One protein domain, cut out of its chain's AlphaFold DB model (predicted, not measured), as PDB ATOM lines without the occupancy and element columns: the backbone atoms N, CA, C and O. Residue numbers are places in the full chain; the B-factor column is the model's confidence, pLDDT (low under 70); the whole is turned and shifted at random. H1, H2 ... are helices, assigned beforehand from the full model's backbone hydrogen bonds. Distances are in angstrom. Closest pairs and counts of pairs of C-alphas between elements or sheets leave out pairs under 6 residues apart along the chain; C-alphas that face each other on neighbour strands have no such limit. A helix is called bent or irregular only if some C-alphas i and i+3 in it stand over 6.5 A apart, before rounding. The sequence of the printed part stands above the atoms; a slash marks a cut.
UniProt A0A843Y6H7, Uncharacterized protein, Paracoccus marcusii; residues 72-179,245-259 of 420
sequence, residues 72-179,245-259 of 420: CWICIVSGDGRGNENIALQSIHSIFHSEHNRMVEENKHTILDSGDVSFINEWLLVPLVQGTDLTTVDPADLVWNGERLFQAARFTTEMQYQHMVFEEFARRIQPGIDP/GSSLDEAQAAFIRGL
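Overview. This is residues 72 to 179 and 245 to 259 of the 420 residues of an uncharacterized protein of Paracoccus marcusii (UniProt A0A843Y6H7). Two long helices, H1 and H3, cross as a lopsided X: H3 meets H1 near its own first residues, and its later part swings away. The short H4 packs on the first part of H1, while H2 and the long loop of residues 122 to 145 make a loose head at the other end. The 123 printed residues hold four named helices, in the order H1, H2, H3, H4, and no named strand; the class is all helix. The whole is loose, with a radius of gyration of the C-alphas of 19.2 A and spans of 54 by 46 by 26 A.

Arrangement. After residues 72 to 86, look for H1, residues 87 to 113, the hub that touches the three other helices. Its residues 111 to 112 alone touch H2, residues 117 to 121, only at the corner and only just, with 3 pairs of C-alphas within 8 A; the closest are Ile 111 and Ile 120, 6.0 A. H3, residues 146 to 173, runs opposite ways to H1 at a steep tilt of 52 degrees. They touch through residues 96 to 107 of H1 and 149 to 157 of H3 alone, with Met 103 and Ala 153 the closest C-alphas at 5.0 A. H4, residues 248 to 259, touches H1 at residues 88 to 95 alone, opposite ways at a steep tilt of 61 degrees; the closest C-alphas are Ser 91 and Gln 252, 5.4 A. H2 and H4 are apart, as are H2 and H3, and H3 and H4. In H1, H2 and H4 every O i to N i+4 pair is within hydrogen-bond range; in H3, 21 of 24 are.

Along the chain. Find C-alpha 87 at (-0.870, 24.944, -60.746); from there H1 runs 38.8 A to C-alpha 113. H3 starts at C-alpha 146, (-17.520, 38.880, -39.828), and covers 38.4 A; it is neither bent nor irregular, but only just: C-alphas 167 and 170 are 6.5 A apart. H4 covers 16.4 A and ends at C-alpha 259, (8.279, 31.763, -60.843).

Size, cuts and confidence. The C-alphas farthest apart, Val 129 and Gly 176, are 56.2 A from each other. The link from H1 to H2 is tight and that from H2 to H3 is long, with 24 residues. Residues 180 to 244 are not printed, and C-alphas 179 and 245 are 40.5 A apart across this cut. The model's confidence is low, under 70, at residues 72 to 74.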
ATOM      1  N   CYS A  72      -9.470  14.974 -60.915       45.25
ATOM      2  CA  CYS A  72      -9.717  16.039 -59.937       45.25
ATOM      3  C   CYS A  72     -10.498  15.421 -58.775       45.25
ATOM      4  O   CYS A  72     -11.723  15.327 -58.815       45.25
ATOM      5  N   TRP A  73      -9.778  14.936 -57.764       53.25
ATOM      6  CA  TRP A  73     -10.363  14.614 -56.459       53.25
ATOM      7  C   TRP A  73     -10.249  15.793 -55.482       53.25
ATOM      8  O   TRP A  73     -10.982  15.846 -54.498       53.25
ATOM      9  N   ILE A  74      -9.385  16.770 -55.778       66.44
ATOM     10  CA  ILE A  74      -9.144  17.975 -54.977       66.44
ATOM     11  C   ILE A  74      -9.047  19.151 -55.950       66.44
ATOM     12  O   ILE A  74      -7.979  19.390 -56.478       66.44
ATOM     13  N   CYS A  75     -10.131  19.872 -56.239       78.94
ATOM     14  CA  CYS A  75     -10.043  21.150 -56.963       78.94
ATOM     15  C   CYS A  75     -10.157  22.300 -55.953       78.94
ATOM     16  O   CYS A  75     -10.977  22.234 -55.034       78.94
ATOM     17  N   ILE A  76      -9.374  23.367 -56.130       83.25
ATOM     18  CA  ILE A  76      -9.521  24.574 -55.313       83.25
ATOM     19  C   ILE A  76     -10.810  25.307 -55.696       83.25
ATOM     20  O   ILE A  76     -11.170  25.396 -56.873       83.25
ATOM     21  N   VAL A  77     -11.516  25.844 -54.704       89.38
ATOM     22  CA  VAL A  77     -12.679  26.709 -54.933       89.38
ATOM     23  C   VAL A  77     -12.196  28.150 -54.904       89.38
ATOM     24  O   VAL A  77     -11.582  28.583 -53.934       89.38
ATOM     25  N   SER A  78     -12.467  28.893 -55.973       91.00
ATOM     26  CA  SER A  78     -12.073  30.296 -56.094       91.00
ATOM     27  C   SER A  78     -13.209  31.126 -56.692       91.00
ATOM     28  O   SER A  78     -14.180  30.576 -57.214       91.00
ATOM     29  N   GLY A  79     -13.080  32.454 -56.638       91.50
ATOM     30  CA  GLY A  79     -14.029  33.370 -57.278       91.50
ATOM     31  C   GLY A  79     -14.049  33.290 -58.812       91.50
ATOM     32  O   GLY A  79     -14.988  33.793 -59.423       91.50
ATOM     33  N   ASP A  80     -13.053  32.647 -59.436       93.75
ATOM     34  CA  ASP A  80     -12.978  32.426 -60.882       93.75
ATOM     35  C   ASP A  80     -13.014  30.927 -61.228       93.75
ATOM     36  O   ASP A  80     -12.311  30.100 -60.639       93.75
ATOM     37  N   GLY A  81     -13.824  30.565 -62.228       90.75
ATOM     38  CA  GLY A  81     -14.006  29.171 -62.654       90.75
ATOM     39  C   GLY A  81     -12.762  28.524 -63.276       90.75
ATOM     40  O   GLY A  81     -12.739  27.310 -63.462       90.75
ATOM     41  N   ARG A  82     -11.728  29.309 -63.592       91.38
ATOM     42  CA  ARG A  82     -10.460  28.853 -64.173       91.38
ATOM     43  C   ARG A  82      -9.344  28.759 -63.141       91.38
ATOM     44  O   ARG A  82      -8.231  28.431 -63.523       91.38
ATOM     45  N   GLY A  83      -9.615  28.982 -61.851       90.19
ATOM     46  CA  GLY A  83      -8.581  28.941 -60.808       90.19
ATOM     47  C   GLY A  83      -7.786  27.628 -60.750       90.19
ATOM     48  O   GLY A  83      -6.687  27.616 -60.219       90.19
ATOM     49  N   ASN A  84      -8.301  26.540 -61.340       90.31
ATOM     50  CA  ASN A  84      -7.629  25.241 -61.427       90.31
ATOM     51  C   ASN A  84      -6.917  24.973 -62.766       90.31
ATOM     52  O   ASN A  84      -6.408  23.873 -62.948       90.31
ATOM     53  N   GLU A  85      -6.910  25.922 -63.704       90.19
ATOM     54  CA  GLU A  85      -6.402  25.714 -65.065       90.19
ATOM     55  C   GLU A  85      -4.928  25.298 -65.079       90.19
ATOM     56  O   GLU A  85      -4.605  24.300 -65.716       90.19
ATOM     57  N   ASN A  86      -4.083  25.958 -64.284       89.75
ATOM     58  CA  ASN A  86      -2.664  25.648 -64.107       89.75
ATOM     59  C   ASN A  86      -2.275  25.789 -62.622       89.75
ATOM     60  O   ASN A  86      -2.747  26.690 -61.928       89.75
ATOM     61  N   ILE A  87      -1.401  24.915 -62.122       91.56
ATOM     62  CA  ILE A  87      -0.870  24.944 -60.746       91.56
ATOM     63  C   ILE A  87      -0.147  26.251 -60.363       91.56
ATOM     64  O   ILE A  87      -0.237  26.680 -59.213       91.56
ATOM     65  N   ALA A  88       0.509  26.938 -61.302       91.75
ATOM     66  CA  ALA A  88       1.100  28.253 -61.048       91.75
ATOM     67  C   ALA A  88       0.008  29.293 -60.744       91.75
ATOM     68  O   ALA A  88       0.126  30.064 -59.792       91.75
ATOM     69  N   LEU A  89      -1.104  29.258 -61.485       92.75
ATOM     70  CA  LEU A  89      -2.265  30.117 -61.237       92.75
ATOM     71  C   LEU A  89      -2.901  29.809 -59.871       92.75
ATOM     72  O   LEU A  89      -3.242  30.733 -59.131       92.75
ATOM     73  N   GLN A  90      -2.989  28.530 -59.496       91.50
ATOM     74  CA  GLN A  90      -3.463  28.114 -58.169       91.50
ATOM     75  C   GLN A  90      -2.607  28.709 -57.040       91.50
ATOM     76  O   GLN A  90      -3.153  29.141 -56.020       91.50
ATOM     77  N   SER A  91      -1.283  28.792 -57.226       91.44
ATOM     78  CA  SER A  91      -0.389  29.408 -56.238       91.44
ATOM     79  C   SER A  91      -0.726  30.885 -55.997       91.44
ATOM     80  O   SER A  91      -0.865  31.298 -54.847       91.44
ATOM     81  N   ILE A  92      -0.993  31.655 -57.059       92.44
ATOM     82  CA  ILE A  92      -1.358  33.076 -56.958       92.44
ATOM     83  C   ILE A  92      -2.731  33.259 -56.305       92.44
ATOM     84  O   ILE A  92      -2.884  34.108 -55.426       92.44
ATOM     85  N   HIS A  93      -3.724  32.438 -56.663       93.31
ATOM     86  CA  HIS A  93      -5.020  32.441 -55.971       93.31
ATOM     87  C   HIS A  93      -4.868  32.195 -54.466       93.31
ATOM     88  O   HIS A  93      -5.531  32.851 -53.661       93.31
ATOM     89  N   SER A  94      -3.982  31.271 -54.093       90.62
ATOM     90  CA  SER A  94      -3.729  30.940 -52.694       90.62
ATOM     91  C   SER A  94      -3.067  32.100 -51.946       90.62
ATOM     92  O   SER A  94      -3.479  32.400 -50.830       90.62
ATOM     93  N   ILE A  95      -2.130  32.820 -52.577       92.00
ATOM     94  CA  ILE A  95      -1.494  34.016 -51.999       92.00
ATOM     95  C   ILE A  95      -2.534  35.089 -51.665       92.00
ATOM     96  O   ILE A  95      -2.562  35.578 -50.540       92.00
ATOM     97  N   PHE A  96      -3.422  35.439 -52.601       93.88
ATOM     98  CA  PHE A  96      -4.430  36.477 -52.347       93.88
ATOM     99  C   PHE A  96      -5.491  36.046 -51.332       93.88
ATOM    100  O   PHE A  96      -6.004  36.881 -50.587       93.88
ATOM    101  N   HIS A  97      -5.800  34.751 -51.260       93.56
ATOM    102  CA  HIS A  97      -6.646  34.218 -50.197       93.56
ATOM    103  C   HIS A  97      -5.968  34.341 -48.820       93.56
ATOM    104  O   HIS A  97      -6.587  34.814 -47.865       93.56
ATOM    105  N   SER A  98      -4.690  33.966 -48.717       94.00
ATOM    106  CA  SER A  98      -3.903  34.125 -47.490       94.00
ATOM    107  C   SER A  98      -3.752  35.596 -47.095       94.00
ATOM    108  O   SER A  98      -3.890  35.919 -45.918       94.00
ATOM    109  N   GLU A  99      -3.556  36.502 -48.057       95.69
ATOM    110  CA  GLU A  99      -3.455  37.941 -47.794       95.69
ATOM    111  C   GLU A  99      -4.770  38.530 -47.282       95.69
ATOM    112  O   GLU A  99      -4.753  39.291 -46.318       95.69
ATOM    113  N   HIS A 100      -5.919  38.134 -47.840       97.44
ATOM    114  CA  HIS A 100      -7.220  38.521 -47.287       97.44
ATOM    115  C   HIS A 100      -7.328  38.124 -45.806       97.44
ATOM    116  O   HIS A 100      -7.689  38.944 -44.962       97.44
ATOM    117  N   ASN A 101      -6.993  36.876 -45.469       96.88
ATOM    118  CA  ASN A 101      -7.085  36.396 -44.089       96.88
ATOM    119  C   ASN A 101      -6.083  37.104 -43.173       96.88
ATOM    120  O   ASN A 101      -6.434  37.474 -42.054       96.88
ATOM    121  N   ARG A 102      -4.872  37.381 -43.667       97.25
ATOM    122  CA  ARG A 102      -3.889  38.198 -42.951       97.25
ATOM    123  C   ARG A 102      -4.427  39.604 -42.678       97.25
ATOM    124  O   ARG A 102      -4.247  40.108 -41.576       97.25
ATOM    125  N   MET A 103      -5.126  40.217 -43.636       98.06
ATOM    126  CA  MET A 103      -5.775  41.522 -43.463       98.06
ATOM    127  C   MET A 103      -6.927  41.499 -42.462       98.06
ATOM    128  O   MET A 103      -7.114  42.474 -41.739       98.06
ATOM    129  N   VAL A 104      -7.674  40.398 -42.359       97.75
ATOM    130  CA  VAL A 104      -8.679  40.238 -41.297       97.75
ATOM    131  C   VAL A 104      -8.021  40.268 -39.917       97.75
ATOM    132  O   VAL A 104      -8.482  41.012 -39.051       97.75
ATOM    133  N   GLU A 105      -6.947  39.504 -39.710       96.94
ATOM    134  CA  GLU A 105      -6.255  39.468 -38.415       96.94
ATOM    135  C   GLU A 105      -5.554  40.798 -38.097       96.94
ATOM    136  O   GLU A 105      -5.686  41.310 -36.988       96.94
ATOM    137  N   GLU A 106      -4.905  41.424 -39.083       96.75
ATOM    138  CA  GLU A 106      -4.287  42.748 -38.926       96.75
ATOM    139  C   GLU A 106      -5.313  43.825 -38.541       96.75
ATOM    140  O   GLU A 106      -5.059  44.661 -37.669       96.75
ATOM    141  N   ASN A 107      -6.504  43.783 -39.147       96.12
ATOM    142  CA  ASN A 107      -7.592  44.686 -38.788       96.12
ATOM    143  C   ASN A 107      -8.013  44.484 -37.328       96.12
ATOM    144  O   ASN A 107      -8.169  45.469 -36.612       96.12
ATOM    145  N   LYS A 108      -8.159  43.236 -36.857       95.94
ATOM    146  CA  LYS A 108      -8.489  42.959 -35.447       95.94
ATOM    147  C   LYS A 108      -7.425  43.516 -34.504       95.94
ATOM    148  O   LYS A 108      -7.788  44.178 -33.536       95.94
ATOM    149  N   HIS A 109      -6.141  43.301 -34.806       95.00
ATOM    150  CA  HIS A 109      -5.035  43.866 -34.030       95.00
ATOM    151  C   HIS A 109      -5.122  45.393 -33.966       95.00
ATOM    152  O   HIS A 109      -5.196  45.958 -32.879       95.00
ATOM    153  N   THR A 110      -5.249  46.052 -35.120       95.62
ATOM    154  CA  THR A 110      -5.368  47.516 -35.207       95.62
ATOM    155  C   THR A 110      -6.579  48.052 -34.432       95.62
ATOM    156  O   THR A 110      -6.504  49.102 -33.794       95.62
ATOM    157  N   ILE A 111      -7.711  47.342 -34.472       95.88
ATOM    158  CA  ILE A 111      -8.933  47.728 -33.756       95.88
ATOM    159  C   ILE A 111      -8.738  47.616 -32.242       95.88
ATOM    160  O   ILE A 111      -9.128  48.529 -31.516       95.88
ATOM    161  N   LEU A 112      -8.124  46.537 -31.755       94.50
ATOM    162  CA  LEU A 112      -7.863  46.344 -30.326       94.50
ATOM    163  C   LEU A 112      -6.820  47.332 -29.791       94.50
ATOM    164  O   LEU A 112      -7.020  47.906 -28.719       94.50
ATOM    165  N   ASP A 113      -5.778  47.613 -30.574       94.44
ATOM    166  CA  ASP A 113      -4.717  48.570 -30.240       94.44
ATOM    167  C   ASP A 113      -5.225  50.014 -30.102       94.44
ATOM    168  O   ASP A 113      -4.557  50.854 -29.495       94.44
ATOM    169  N   SER A 114      -6.425  50.318 -30.613       94.81
ATOM    170  CA  SER A 114      -7.068  51.619 -30.393       94.81
ATOM    171  C   SER A 114      -7.324  51.916 -28.909       94.81
ATOM    172  O   SER A 114      -7.385  53.083 -28.521       94.81
ATOM    173  N   GLY A 115      -7.506  50.877 -28.084       93.06
ATOM    174  CA  GLY A 115      -7.871  51.000 -26.672       93.06
ATOM    175  C   GLY A 115      -9.271  51.584 -26.414       93.06
ATOM    176  O   GLY A 115      -9.652  51.768 -25.258       93.06
ATOM    177  N   ASP A 116     -10.041  51.892 -27.461       94.94
ATOM    178  CA  ASP A 116     -11.342  52.551 -27.363       94.94
ATOM    179  C   ASP A 116     -12.473  51.523 -27.475       94.94
ATOM    180  O   ASP A 116     -12.822  51.055 -28.559       94.94
ATOM    181  N   VAL A 117     -13.097  51.206 -26.337       95.56
ATOM    182  CA  VAL A 117     -14.230  50.269 -26.259       95.56
ATOM    183  C   VAL A 117     -15.396  50.697 -27.155       95.56
ATOM    184  O   VAL A 117     -16.084  49.843 -27.714       95.56
ATOM    185  N   SER A 118     -15.640  52.001 -27.315       95.94
ATOM    186  CA  SER A 118     -16.720  52.483 -28.180       95.94
ATOM    187  C   SER A 118     -16.439  52.178 -29.650       95.94
ATOM    188  O   SER A 118     -17.322  51.657 -30.331       95.94
ATOM    189  N   PHE A 119     -15.200  52.397 -30.094       96.50
ATOM    190  CA  PHE A 119     -14.757  52.063 -31.441       96.50
ATOM    191  C   PHE A 119     -14.735  50.549 -31.673       96.50
ATOM    192  O   PHE A 119     -15.282  50.080 -32.668       96.50
ATOM    193  N   ILE A 120     -14.180  49.768 -30.740       96.75
ATOM    194  CA  ILE A 120     -14.150  48.297 -30.815       96.75
ATOM    195  C   ILE A 120     -15.569  47.736 -30.972       96.75
ATOM    196  O   ILE A 120     -15.809  46.884 -31.828       96.75
ATOM    197  N   ASN A 121     -16.537  48.261 -30.216       97.06
ATOM    198  CA  ASN A 121     -17.932  47.826 -30.280       97.06
ATOM    199  C   ASN A 121     -18.603  48.064 -31.637       97.06
ATOM    200  O   ASN A 121     -19.592  47.399 -31.938       97.06
ATOM    201  N   GLU A 122     -18.077  48.947 -32.488       96.88
ATOM    202  CA  GLU A 122     -18.569  49.070 -33.860       96.88
ATOM    203  C   GLU A 122     -18.257  47.830 -34.724       96.88
ATOM    204  O   GLU A 122     -18.908  47.596 -35.750       96.88
ATOM    205  N   TRP A 123     -17.253  47.044 -34.330       97.44
ATOM    206  CA  TRP A 123     -16.746  45.874 -35.050       97.44
ATOM    207  C   TRP A 123     -17.166  44.542 -34.428       97.44
ATOM    208  O   TRP A 123     -16.885  43.489 -35.003       97.44
ATOM    209  N   LEU A 124     -17.866  44.567 -33.294       97.44
ATOM    210  CA  LEU A 124     -18.373  43.383 -32.606       97.44
ATOM    211  C   LEU A 124     -19.881  43.215 -32.830       97.44
ATOM    212  O   LEU A 124     -20.629  44.183 -32.941       97.44
ATOM    213  N   LEU A 125     -20.345  41.967 -32.873       97.25
ATOM    214  CA  LEU A 125     -21.773  41.633 -32.804       97.25
ATOM    215  C   LEU A 125     -22.281  41.659 -31.360       97.25
ATOM    216  O   LEU A 125     -23.439  41.998 -31.120       97.25
ATOM    217  N   VAL A 126     -21.417  41.298 -30.409       96.75
ATOM    218  CA  VAL A 126     -21.692  41.369 -28.971       96.75
ATOM    219  C   VAL A 126     -20.800  42.458 -28.374       96.75
ATOM    220  O   VAL A 126     -19.585  42.271 -28.331       96.75
ATOM    221  N   PRO A 127     -21.368  43.599 -27.946       95.81
ATOM    222  CA  PRO A 127     -20.575  44.713 -27.451       95.81
ATOM    223  C   PRO A 127     -19.988  44.415 -26.069       95.81
ATOM    224  O   PRO A 127     -20.641  43.833 -25.201       95.81
ATOM    225  N   LEU A 128     -18.771  44.896 -25.848       94.69
ATOM    226  CA  LEU A 128     -18.137  44.993 -24.543       94.69
ATOM    227  C   LEU A 128     -18.788  46.100 -23.705       94.69
ATOM    228  O   LEU A 128     -19.280  47.110 -24.222       94.69
ATOM    229  N   VAL A 129     -18.759  45.922 -22.386       94.25
ATOM    230  CA  VAL A 129     -19.226  46.934 -21.433       94.25
ATOM    231  C   VAL A 129     -18.260  48.121 -21.434       94.25
ATOM    232  O   VAL A 129     -17.046  47.962 -21.523       94.25
ATOM    233  N   GLN A 130     -18.791  49.339 -21.328       92.19
ATOM    234  CA  GLN A 130     -17.946  50.529 -21.237       92.19
ATOM    235  C   GLN A 130     -17.048  50.488 -19.994       92.19
ATOM    236  O   GLN A 130     -17.517  50.187 -18.898       92.19
ATOM    237  N   GLY A 131     -15.765  50.815 -20.174       87.50
ATOM    238  CA  GLY A 131     -14.753  50.744 -19.116       87.50
ATOM    239  C   GLY A 131     -14.162  49.351 -18.870       87.50
ATOM    240  O   GLY A 131     -13.418  49.198 -17.903       87.50
ATOM    241  N   THR A 132     -14.466  48.350 -19.709       90.94
ATOM    242  CA  THR A 132     -13.771  47.051 -19.683       90.94
ATOM    243  C   THR A 132     -12.259  47.245 -19.816       90.94
ATOM    244  O   THR A 132     -11.793  47.939 -20.719       90.94
ATOM    245  N   ASP A 133     -11.494  46.597 -18.936       89.69
ATOM    246  CA  ASP A 133     -10.038  46.528 -19.040       89.69
ATOM    247  C   ASP A 133      -9.644  45.574 -20.173       89.69
ATOM    248  O   ASP A 133      -9.673  44.349 -20.024       89.69
ATOM    249  N   LEU A 134      -9.278  46.150 -21.317       88.88
ATOM    250  CA  LEU A 134      -8.920  45.416 -22.528       88.88
ATOM    251  C   LEU A 134      -7.683  44.522 -22.356       88.88
ATOM    252  O   LEU A 134      -7.525  43.580 -23.122       88.88
ATOM    253  N   THR A 135      -6.841  44.746 -21.339       88.12
ATOM    254  CA  THR A 135      -5.681  43.873 -21.067       88.12
ATOM    255  C   THR A 135      -6.076  42.501 -20.521       88.12
ATOM    256  O   THR A 135      -5.269  41.573 -20.528       88.12
ATOM    257  N   THR A 136      -7.319  42.371 -20.053       88.50
ATOM    258  CA  THR A 136      -7.870  41.137 -19.476       88.50
ATOM    259  C   THR A 136      -8.771  40.370 -20.440       88.50
ATOM    260  O   THR A 136      -9.222  39.274 -20.113       88.50
ATOM    261  N   VAL A 137      -9.047  40.938 -21.617       89.06
ATOM    262  CA  VAL A 137      -9.917  40.344 -22.633       89.06
ATOM    263  C   VAL A 137      -9.081  39.455 -23.545       89.06
ATOM    264  O   VAL A 137      -8.128  39.929 -24.157       89.06
ATOM    265  N   ASP A 138      -9.462  38.184 -23.675       91.00
ATOM    266  CA  ASP A 138      -8.910  37.316 -24.712       91.00
ATOM    267  C   ASP A 138      -9.548  37.685 -26.068       91.00
ATOM    268  O   ASP A 138     -10.774  37.602 -26.211       91.00
ATOM    269  N   PRO A 139      -8.765  38.094 -27.087       88.81
ATOM    270  CA  PRO A 139      -9.287  38.379 -28.421       88.81
ATOM    271  C   PRO A 139     -10.077  37.224 -29.053       88.81
ATOM    272  O   PRO A 139     -10.921  37.477 -29.919       88.81
ATOM    273  N   ALA A 140      -9.819  35.976 -28.642       89.94
ATOM    274  CA  ALA A 140     -10.534  34.795 -29.116       89.94
ATOM    275  C   ALA A 140     -11.984  34.713 -28.602       89.94
ATOM    276  O   ALA A 140     -12.828  34.115 -29.271       89.94
ATOM    277  N   ASP A 141     -12.292  35.351 -27.468       92.75
ATOM    278  CA  ASP A 141     -13.636  35.367 -26.871       92.75
ATOM    279  C   ASP A 141     -14.550  36.439 -27.490       92.75
ATOM    280  O   ASP A 141     -15.762  36.476 -27.246       92.75
ATOM    281  N   LEU A 142     -13.988  37.331 -28.309       95.25
ATOM    282  CA  LEU A 142     -14.730  38.402 -28.958       95.25
ATOM    283  C   LEU A 142     -15.581  37.884 -30.119       95.25
ATOM    284  O   LEU A 142     -15.101  37.240 -31.054       95.25
ATOM    285  N   VAL A 143     -16.862  38.256 -30.118       96.38
ATOM    286  CA  VAL A 143     -17.785  37.923 -31.209       96.38
ATOM    287  C   VAL A 143     -17.726  39.010 -32.279       96.38
ATOM    288  O   VAL A 143     -18.500  39.967 -32.264       96.38
ATOM    289  N   TRP A 144     -16.789  38.868 -33.211       96.88
ATOM    290  CA  TRP A 144     -16.571  39.818 -34.301       96.88
ATOM    291  C   TRP A 144     -17.714  39.859 -35.325       96.88
ATOM    292  O   TRP A 144     -18.319  38.842 -35.669       96.88
ATOM    293  N   ASN A 145     -17.964  41.042 -35.889       97.62
ATOM    294  CA  ASN A 145     -18.808  41.205 -37.068       97.62
ATOM    295  C   ASN A 145     -18.042  40.771 -38.327       97.62
ATOM    296  O   ASN A 145     -17.332  41.563 -38.951       97.62
ATOM    297  N   GLY A 146     -18.210  39.498 -38.695       96.75
ATOM    298  CA  GLY A 146     -17.520  38.880 -39.828       96.75
ATOM    299  C   GLY A 146     -17.746  39.582 -41.170       96.75
ATOM    300  O   GLY A 146     -16.796  39.717 -41.930       96.75
ATOM    301  N   GLU A 147     -18.951  40.094 -41.448       97.69
ATOM    302  CA  GLU A 147     -19.231  40.826 -42.697       97.69
ATOM    303  C   GLU A 147     -18.435  42.133 -42.764       97.69
ATOM    304  O   GLU A 147     -17.827  42.453 -43.784       97.69
ATOM    305  N   ARG A 148     -18.390  42.884 -41.655       96.94
ATOM    306  CA  ARG A 148     -17.639  44.143 -41.604       96.94
ATOM    307  C   ARG A 148     -16.137  43.895 -41.755       96.94
ATOM    308  O   ARG A 148     -15.484  44.613 -42.511       96.94
ATOM    309  N   LEU A 149     -15.603  42.870 -41.085       97.50
ATOM    310  CA  LEU A 149     -14.199  42.467 -41.233       97.50
ATOM    311  C   LEU A 149     -13.881  41.993 -42.655       97.50
ATOM    312  O   LEU A 149     -12.849  42.382 -43.199       97.50
ATOM    313  N   PHE A 150     -14.772  41.213 -43.273       98.00
ATOM    314  CA  PHE A 150     -14.621  40.746 -44.651       98.00
ATOM    315  C   PHE A 150     -14.542  41.917 -45.635       98.00
ATOM    316  O   PHE A 150     -13.591  41.996 -46.407       98.00
ATOM    317  N   GLN A 151     -15.486  42.866 -45.589       98.19
ATOM    318  CA  GLN A 151     -15.455  44.017 -46.503       98.19
ATOM    319  C   GLN A 151     -14.225  44.905 -46.276       98.19
ATOM    320  O   GLN A 151     -13.646  45.397 -47.243       98.19
ATOM    321  N   ALA A 152     -13.799  45.087 -45.020       97.38
ATOM    322  CA  ALA A 152     -12.600  45.859 -44.699       97.38
ATOM    323  C   ALA A 152     -11.321  45.197 -45.238       97.38
ATOM    324  O   ALA A 152     -10.506  45.864 -45.872       97.38
ATOM    325  N   ALA A 153     -11.159  43.885 -45.038       98.19
ATOM    326  CA  ALA A 153     -10.022  43.136 -45.565       98.19
ATOM    327  C   ALA A 153     -10.031  43.099 -47.099       98.19
ATOM    328  O   ALA A 153      -9.023  43.408 -47.731       98.19
ATOM    329  N   ARG A 154     -11.194  42.815 -47.703       97.56
ATOM    330  CA  ARG A 154     -11.394  42.822 -49.154       97.56
ATOM    331  C   ARG A 154     -10.980  44.149 -49.783       97.56
ATOM    332  O   ARG A 154     -10.283  44.129 -50.791       97.56
ATOM    333  N   PHE A 155     -11.385  45.279 -49.202       96.81
ATOM    334  CA  PHE A 155     -11.029  46.602 -49.715       96.81
ATOM    335  C   PHE A 155      -9.507  46.788 -49.791       96.81
ATOM    336  O   PHE A 155      -8.983  47.158 -50.840       96.81
ATOM    337  N   THR A 156      -8.782  46.460 -48.718       95.81
ATOM    338  CA  THR A 156      -7.317  46.573 -48.691       95.81
ATOM    339  C   THR A 156      -6.649  45.617 -49.681       95.81
ATOM    340  O   THR A 156      -5.760  46.033 -50.424       95.81
ATOM    341  N   THR A 157      -7.097  44.360 -49.758       96.94
ATOM    342  CA  THR A 157      -6.555  43.381 -50.714       96.94
ATOM    343  C   THR A 157      -6.816  43.789 -52.170       96.94
ATOM    344  O   THR A 157      -5.932  43.659 -53.017       96.94
ATOM    345  N   GLU A 158      -7.991  44.350 -52.481       95.88
ATOM    346  CA  GLU A 158      -8.293  44.907 -53.807       95.88
ATOM    347  C   GLU A 158      -7.370  46.088 -54.145       95.88
ATOM    348  O   GLU A 158      -6.874  46.168 -55.271       95.88
ATOM    349  N   MET A 159      -7.075  46.970 -53.183       94.44
ATOM    350  CA  MET A 159      -6.131  48.077 -53.384       94.44
ATOM    351  C   MET A 159      -4.703  47.588 -53.648       94.44
ATOM    352  O   MET A 159      -4.037  48.115 -54.539       94.44
ATOM    353  N   GLN A 160      -4.236  46.571 -52.919       95.38
ATOM    354  CA  GLN A 160      -2.929  45.952 -53.164       95.38
ATOM    355  C   GLN A 160      -2.857  45.363 -54.579       95.38
ATOM    356  O   GLN A 160      -1.891  45.610 -55.303       95.38
ATOM    357  N   TYR A 161      -3.899  44.637 -55.000       95.44
ATOM    358  CA  TYR A 161      -3.989  44.089 -56.353       95.44
ATOM    359  C   TYR A 161      -3.955  45.189 -57.420       95.44
ATOM    360  O   TYR A 161      -3.171  45.108 -58.363       95.44
ATOM    361  N   GLN A 162      -4.759  46.244 -57.261       92.81
ATOM    362  CA  GLN A 162      -4.779  47.370 -58.198       92.81
ATOM    363  C   GLN A 162      -3.419  48.065 -58.292       92.81
ATOM    364  O   GLN A 162      -2.978  48.374 -59.398       92.81
ATOM    365  N   HIS A 163      -2.736  48.269 -57.162       90.94
ATOM    366  CA  HIS A 163      -1.402  48.863 -57.153       90.94
ATOM    367  C   HIS A 163      -0.406  48.008 -57.947       90.94
ATOM    368  O   HIS A 163       0.253  48.525 -58.844       90.94
ATOM    369  N   MET A 164      -0.353  46.696 -57.700       93.06
ATOM    370  CA  MET A 164       0.515  45.787 -58.464       93.06
ATOM    371  C   MET A 164       0.181  45.794 -59.963       93.06
ATOM    372  O   MET A 164       1.073  45.850 -60.807       93.06
ATOM    373  N   VAL A 165      -1.105  45.782 -60.325       92.25
ATOM    374  CA  VAL A 165      -1.519  45.769 -61.735       92.25
ATOM    375  C   VAL A 165      -1.126  47.056 -62.458       92.25
ATOM    376  O   VAL A 165      -0.574  46.983 -63.555       92.25
ATOM    377  N   PHE A 166      -1.409  48.226 -61.888       87.69
ATOM    378  CA  PHE A 166      -1.219  49.496 -62.594       87.69
ATOM    379  C   PHE A 166       0.184  50.076 -62.445       87.69
ATOM    380  O   PHE A 166       0.721  50.589 -63.425       87.69
ATOM    381  N   GLU A 167       0.788  49.988 -61.262       87.00
ATOM    382  CA  GLU A 167       2.086  50.616 -60.998       87.00
ATOM    383  C   GLU A 167       3.265  49.700 -61.329       87.00
ATOM    384  O   GLU A 167       4.317  50.188 -61.737       87.00
ATOM    385  N   GLU A 168       3.095  48.379 -61.240       90.25
ATOM    386  CA  GLU A 168       4.180  47.432 -61.514       90.25
ATOM    387  C   GLU A 168       3.994  46.758 -62.876       90.25
ATOM    388  O   GLU A 168       4.797  46.955 -63.791       90.25
ATOM    389  N   PHE A 169       2.907  46.004 -63.059       92.06
ATOM    390  CA  PHE A 169       2.707  45.195 -64.261       92.06
ATOM    391  C   PHE A 169       2.463  46.042 -65.519       92.06
ATOM    392  O   PHE A 169       3.191  45.912 -66.505       92.06
ATOM    393  N   ALA A 170       1.475  46.940 -65.506       91.00
ATOM    394  CA  ALA A 170       1.115  47.727 -66.686       91.00
ATOM    395  C   ALA A 170       2.266  48.636 -67.144       91.00
ATOM    396  O   ALA A 170       2.561  48.679 -68.339       91.00
ATOM    397  N   ARG A 171       2.974  49.288 -66.208       90.31
ATOM    398  CA  ARG A 171       4.168  50.099 -66.512       90.31
ATOM    399  C   ARG A 171       5.330  49.262 -67.041       90.31
ATOM    400  O   ARG A 171       6.101  49.748 -67.865       90.31
ATOM    401  N   ARG A 172       5.461  48.001 -66.613       90.50
ATOM    402  CA  ARG A 172       6.493  47.097 -67.138       90.50
ATOM    403  C   ARG A 172       6.240  46.704 -68.594       90.50
ATOM    404  O   ARG A 172       7.212  46.541 -69.336       90.50
ATOM    405  N   ILE A 173       4.971  46.544 -68.978       89.31
ATOM    406  CA  ILE A 173       4.546  46.203 -70.345       89.31
ATOM    407  C   ILE A 173       4.548  47.438 -71.256       89.31
ATOM    408  O   ILE A 173       5.064  47.378 -72.371       89.31
ATOM    409  N   GLN A 174       3.996  48.559 -70.787       88.25
ATOM    410  CA  GLN A 174       3.956  49.834 -71.498       88.25
ATOM    411  C   GLN A 174       4.462  50.961 -70.580       88.25
ATOM    412  O   GLN A 174       3.672  51.570 -69.855       88.25
ATOM    413  N   PRO A 175       5.770  51.281 -70.626       86.12
ATOM    414  CA  PRO A 175       6.360  52.339 -69.802       86.12
ATOM    415  C   PRO A 175       5.788  53.733 -70.076       86.12
ATOM    416  O   PRO A 175       5.865  54.600 -69.212       86.12
ATOM    417  N   GLY A 176       5.216  53.951 -71.264       82.06
ATOM    418  CA  GLY A 176       4.587  55.213 -71.650       82.06
ATOM    419  C   GLY A 176       3.179  55.428 -71.089       82.06
ATOM    420  O   GLY A 176       2.519  56.369 -71.514       82.06
ATOM    421  N   ILE A 177       2.682  54.560 -70.199       81.44
ATOM    422  CA  ILE A 177       1.387  54.776 -69.548       81.44
ATOM    423  C   ILE A 177       1.477  55.972 -68.591       81.44
ATOM    424  O   ILE A 177       2.361  56.035 -67.728       81.44
ATOM    425  N   ASP A 178       0.562  56.930 -68.741       77.12
ATOM    426  CA  ASP A 178       0.576  58.145 -67.931       77.12
ATOM    427  C   ASP A 178       0.470  57.826 -66.426       77.12
ATOM    428  O   ASP A 178      -0.153  56.834 -66.021       77.12
ATOM    429  N   PRO A 179       1.092  58.641 -65.553       73.88
ATOM    430  CA  PRO A 179       0.863  58.559 -64.119       73.88
ATOM    431  C   PRO A 179      -0.627  58.657 -63.802       73.88
ATOM    432  O   PRO A 179      -1.343  59.471 -64.388       73.88
ATOM    433  N   GLY A 245       5.066  20.440 -51.747       87.06
ATOM    434  CA  GLY A 245       5.599  20.724 -50.415       87.06
ATOM    435  C   GLY A 245       4.962  19.812 -49.365       87.06
ATOM    436  O   GLY A 245       4.002  19.103 -49.665       87.06
ATOM    437  N   SER A 246       5.477  19.817 -48.133       87.44
ATOM    438  CA  SER A 246       4.864  19.047 -47.036       87.44
ATOM    439  C   SER A 246       3.613  19.730 -46.463       87.44
ATOM    440  O   SER A 246       2.770  19.084 -45.840       87.44
ATOM    441  N   SER A 247       3.468  21.031 -46.724       88.81
ATOM    442  CA  SER A 247       2.299  21.853 -46.419       88.81
ATOM    443  C   SER A 247       1.938  22.748 -47.611       88.81
ATOM    444  O   SER A 247       2.741  22.943 -48.527       88.81
ATOM    445  N   LEU A 248       0.732  23.330 -47.595       85.62
ATOM    446  CA  LEU A 248       0.312  24.293 -48.621       85.62
ATOM    447  C   LEU A 248       1.207  25.535 -48.649       85.62
ATOM    448  O   LEU A 248       1.479  26.051 -49.731       85.62
ATOM    449  N   ASP A 249       1.692  25.982 -47.492       87.50
ATOM    450  CA  ASP A 249       2.574  27.147 -47.391       87.50
ATOM    451  C   ASP A 249       3.939  26.854 -48.025       87.50
ATOM    452  O   ASP A 249       4.475  27.673 -48.772       87.50
ATOM    453  N   GLU A 250       4.480  25.652 -47.803       90.00
ATOM    454  CA  GLU A 250       5.711  25.213 -48.464       90.00
ATOM    455  C   GLU A 250       5.537  25.076 -49.975       90.00
ATOM    456  O   GLU A 250       6.406  25.525 -50.728       90.00
ATOM    457  N   ALA A 251       4.410  24.509 -50.420       90.44
ATOM    458  CA  ALA A 251       4.087  24.396 -51.837       90.44
ATOM    459  C   ALA A 251       3.992  25.781 -52.495       90.44
ATOM    460  O   ALA A 251       4.640  26.026 -53.511       90.44
ATOM    461  N   GLN A 252       3.257  26.721 -51.889       90.88
ATOM    462  CA  GLN A 252       3.161  28.106 -52.362       90.88
ATOM    463  C   GLN A 252       4.534  28.771 -52.441       90.88
ATOM    464  O   GLN A 252       4.889  29.340 -53.474       90.88
ATOM    465  N   ALA A 253       5.331  28.661 -51.377       92.00
ATOM    466  CA  ALA A 253       6.667  29.235 -51.342       92.00
ATOM    467  C   ALA A 253       7.565  28.647 -52.442       92.00
ATOM    468  O   ALA A 253       8.400  29.362 -52.997       92.00
ATOM    469  N   ALA A 254       7.373  27.372 -52.797       93.69
ATOM    470  CA  ALA A 254       8.132  26.742 -53.863       93.69
ATOM    471  C   ALA A 254       7.808  27.281 -55.257       93.69
ATOM    472  O   ALA A 254       8.730  27.515 -56.043       93.69
ATOM    473  N   PHE A 255       6.531  27.543 -55.541       93.62
ATOM    474  CA  PHE A 255       6.132  28.226 -56.771       93.62
ATOM    475  C   PHE A 255       6.649  29.658 -56.811       93.62
ATOM    476  O   PHE A 255       7.180  30.065 -57.834       93.62
ATOM    477  N   ILE A 256       6.564  30.417 -55.715       92.81
ATOM    478  CA  ILE A 256       7.079  31.795 -55.688       92.81
ATOM    479  C   ILE A 256       8.571  31.810 -56.031       92.81
ATOM    480  O   ILE A 256       8.993  32.596 -56.876       92.81
ATOM    481  N   ARG A 257       9.372  30.920 -55.431       93.75
ATOM    482  CA  ARG A 257      10.807  30.821 -55.738       93.75
ATOM    483  C   ARG A 257      11.063  30.427 -57.192       93.75
ATOM    484  O   ARG A 257      11.926  31.027 -57.820       93.75
ATOM    485  N   GLY A 258      10.312  29.470 -57.738       92.62
ATOM    486  CA  GLY A 258      10.454  29.071 -59.141       92.62
ATOM    487  C   GLY A 258      10.049  30.179 -60.116       92.62
ATOM    488  O   GLY A 258      10.862  30.616 -60.921       92.62
ATOM    489  N   LEU A 259       8.838  30.721 -59.971       90.81
ATOM    490  CA  LEU A 259       8.279  31.763 -60.843       90.81
ATOM    491  C   LEU A 259       9.070  33.078 -60.817       90.81
ATOM    492  O   LEU A 259       9.047  33.820 -61.791       90.81
TER     493      LEU A 259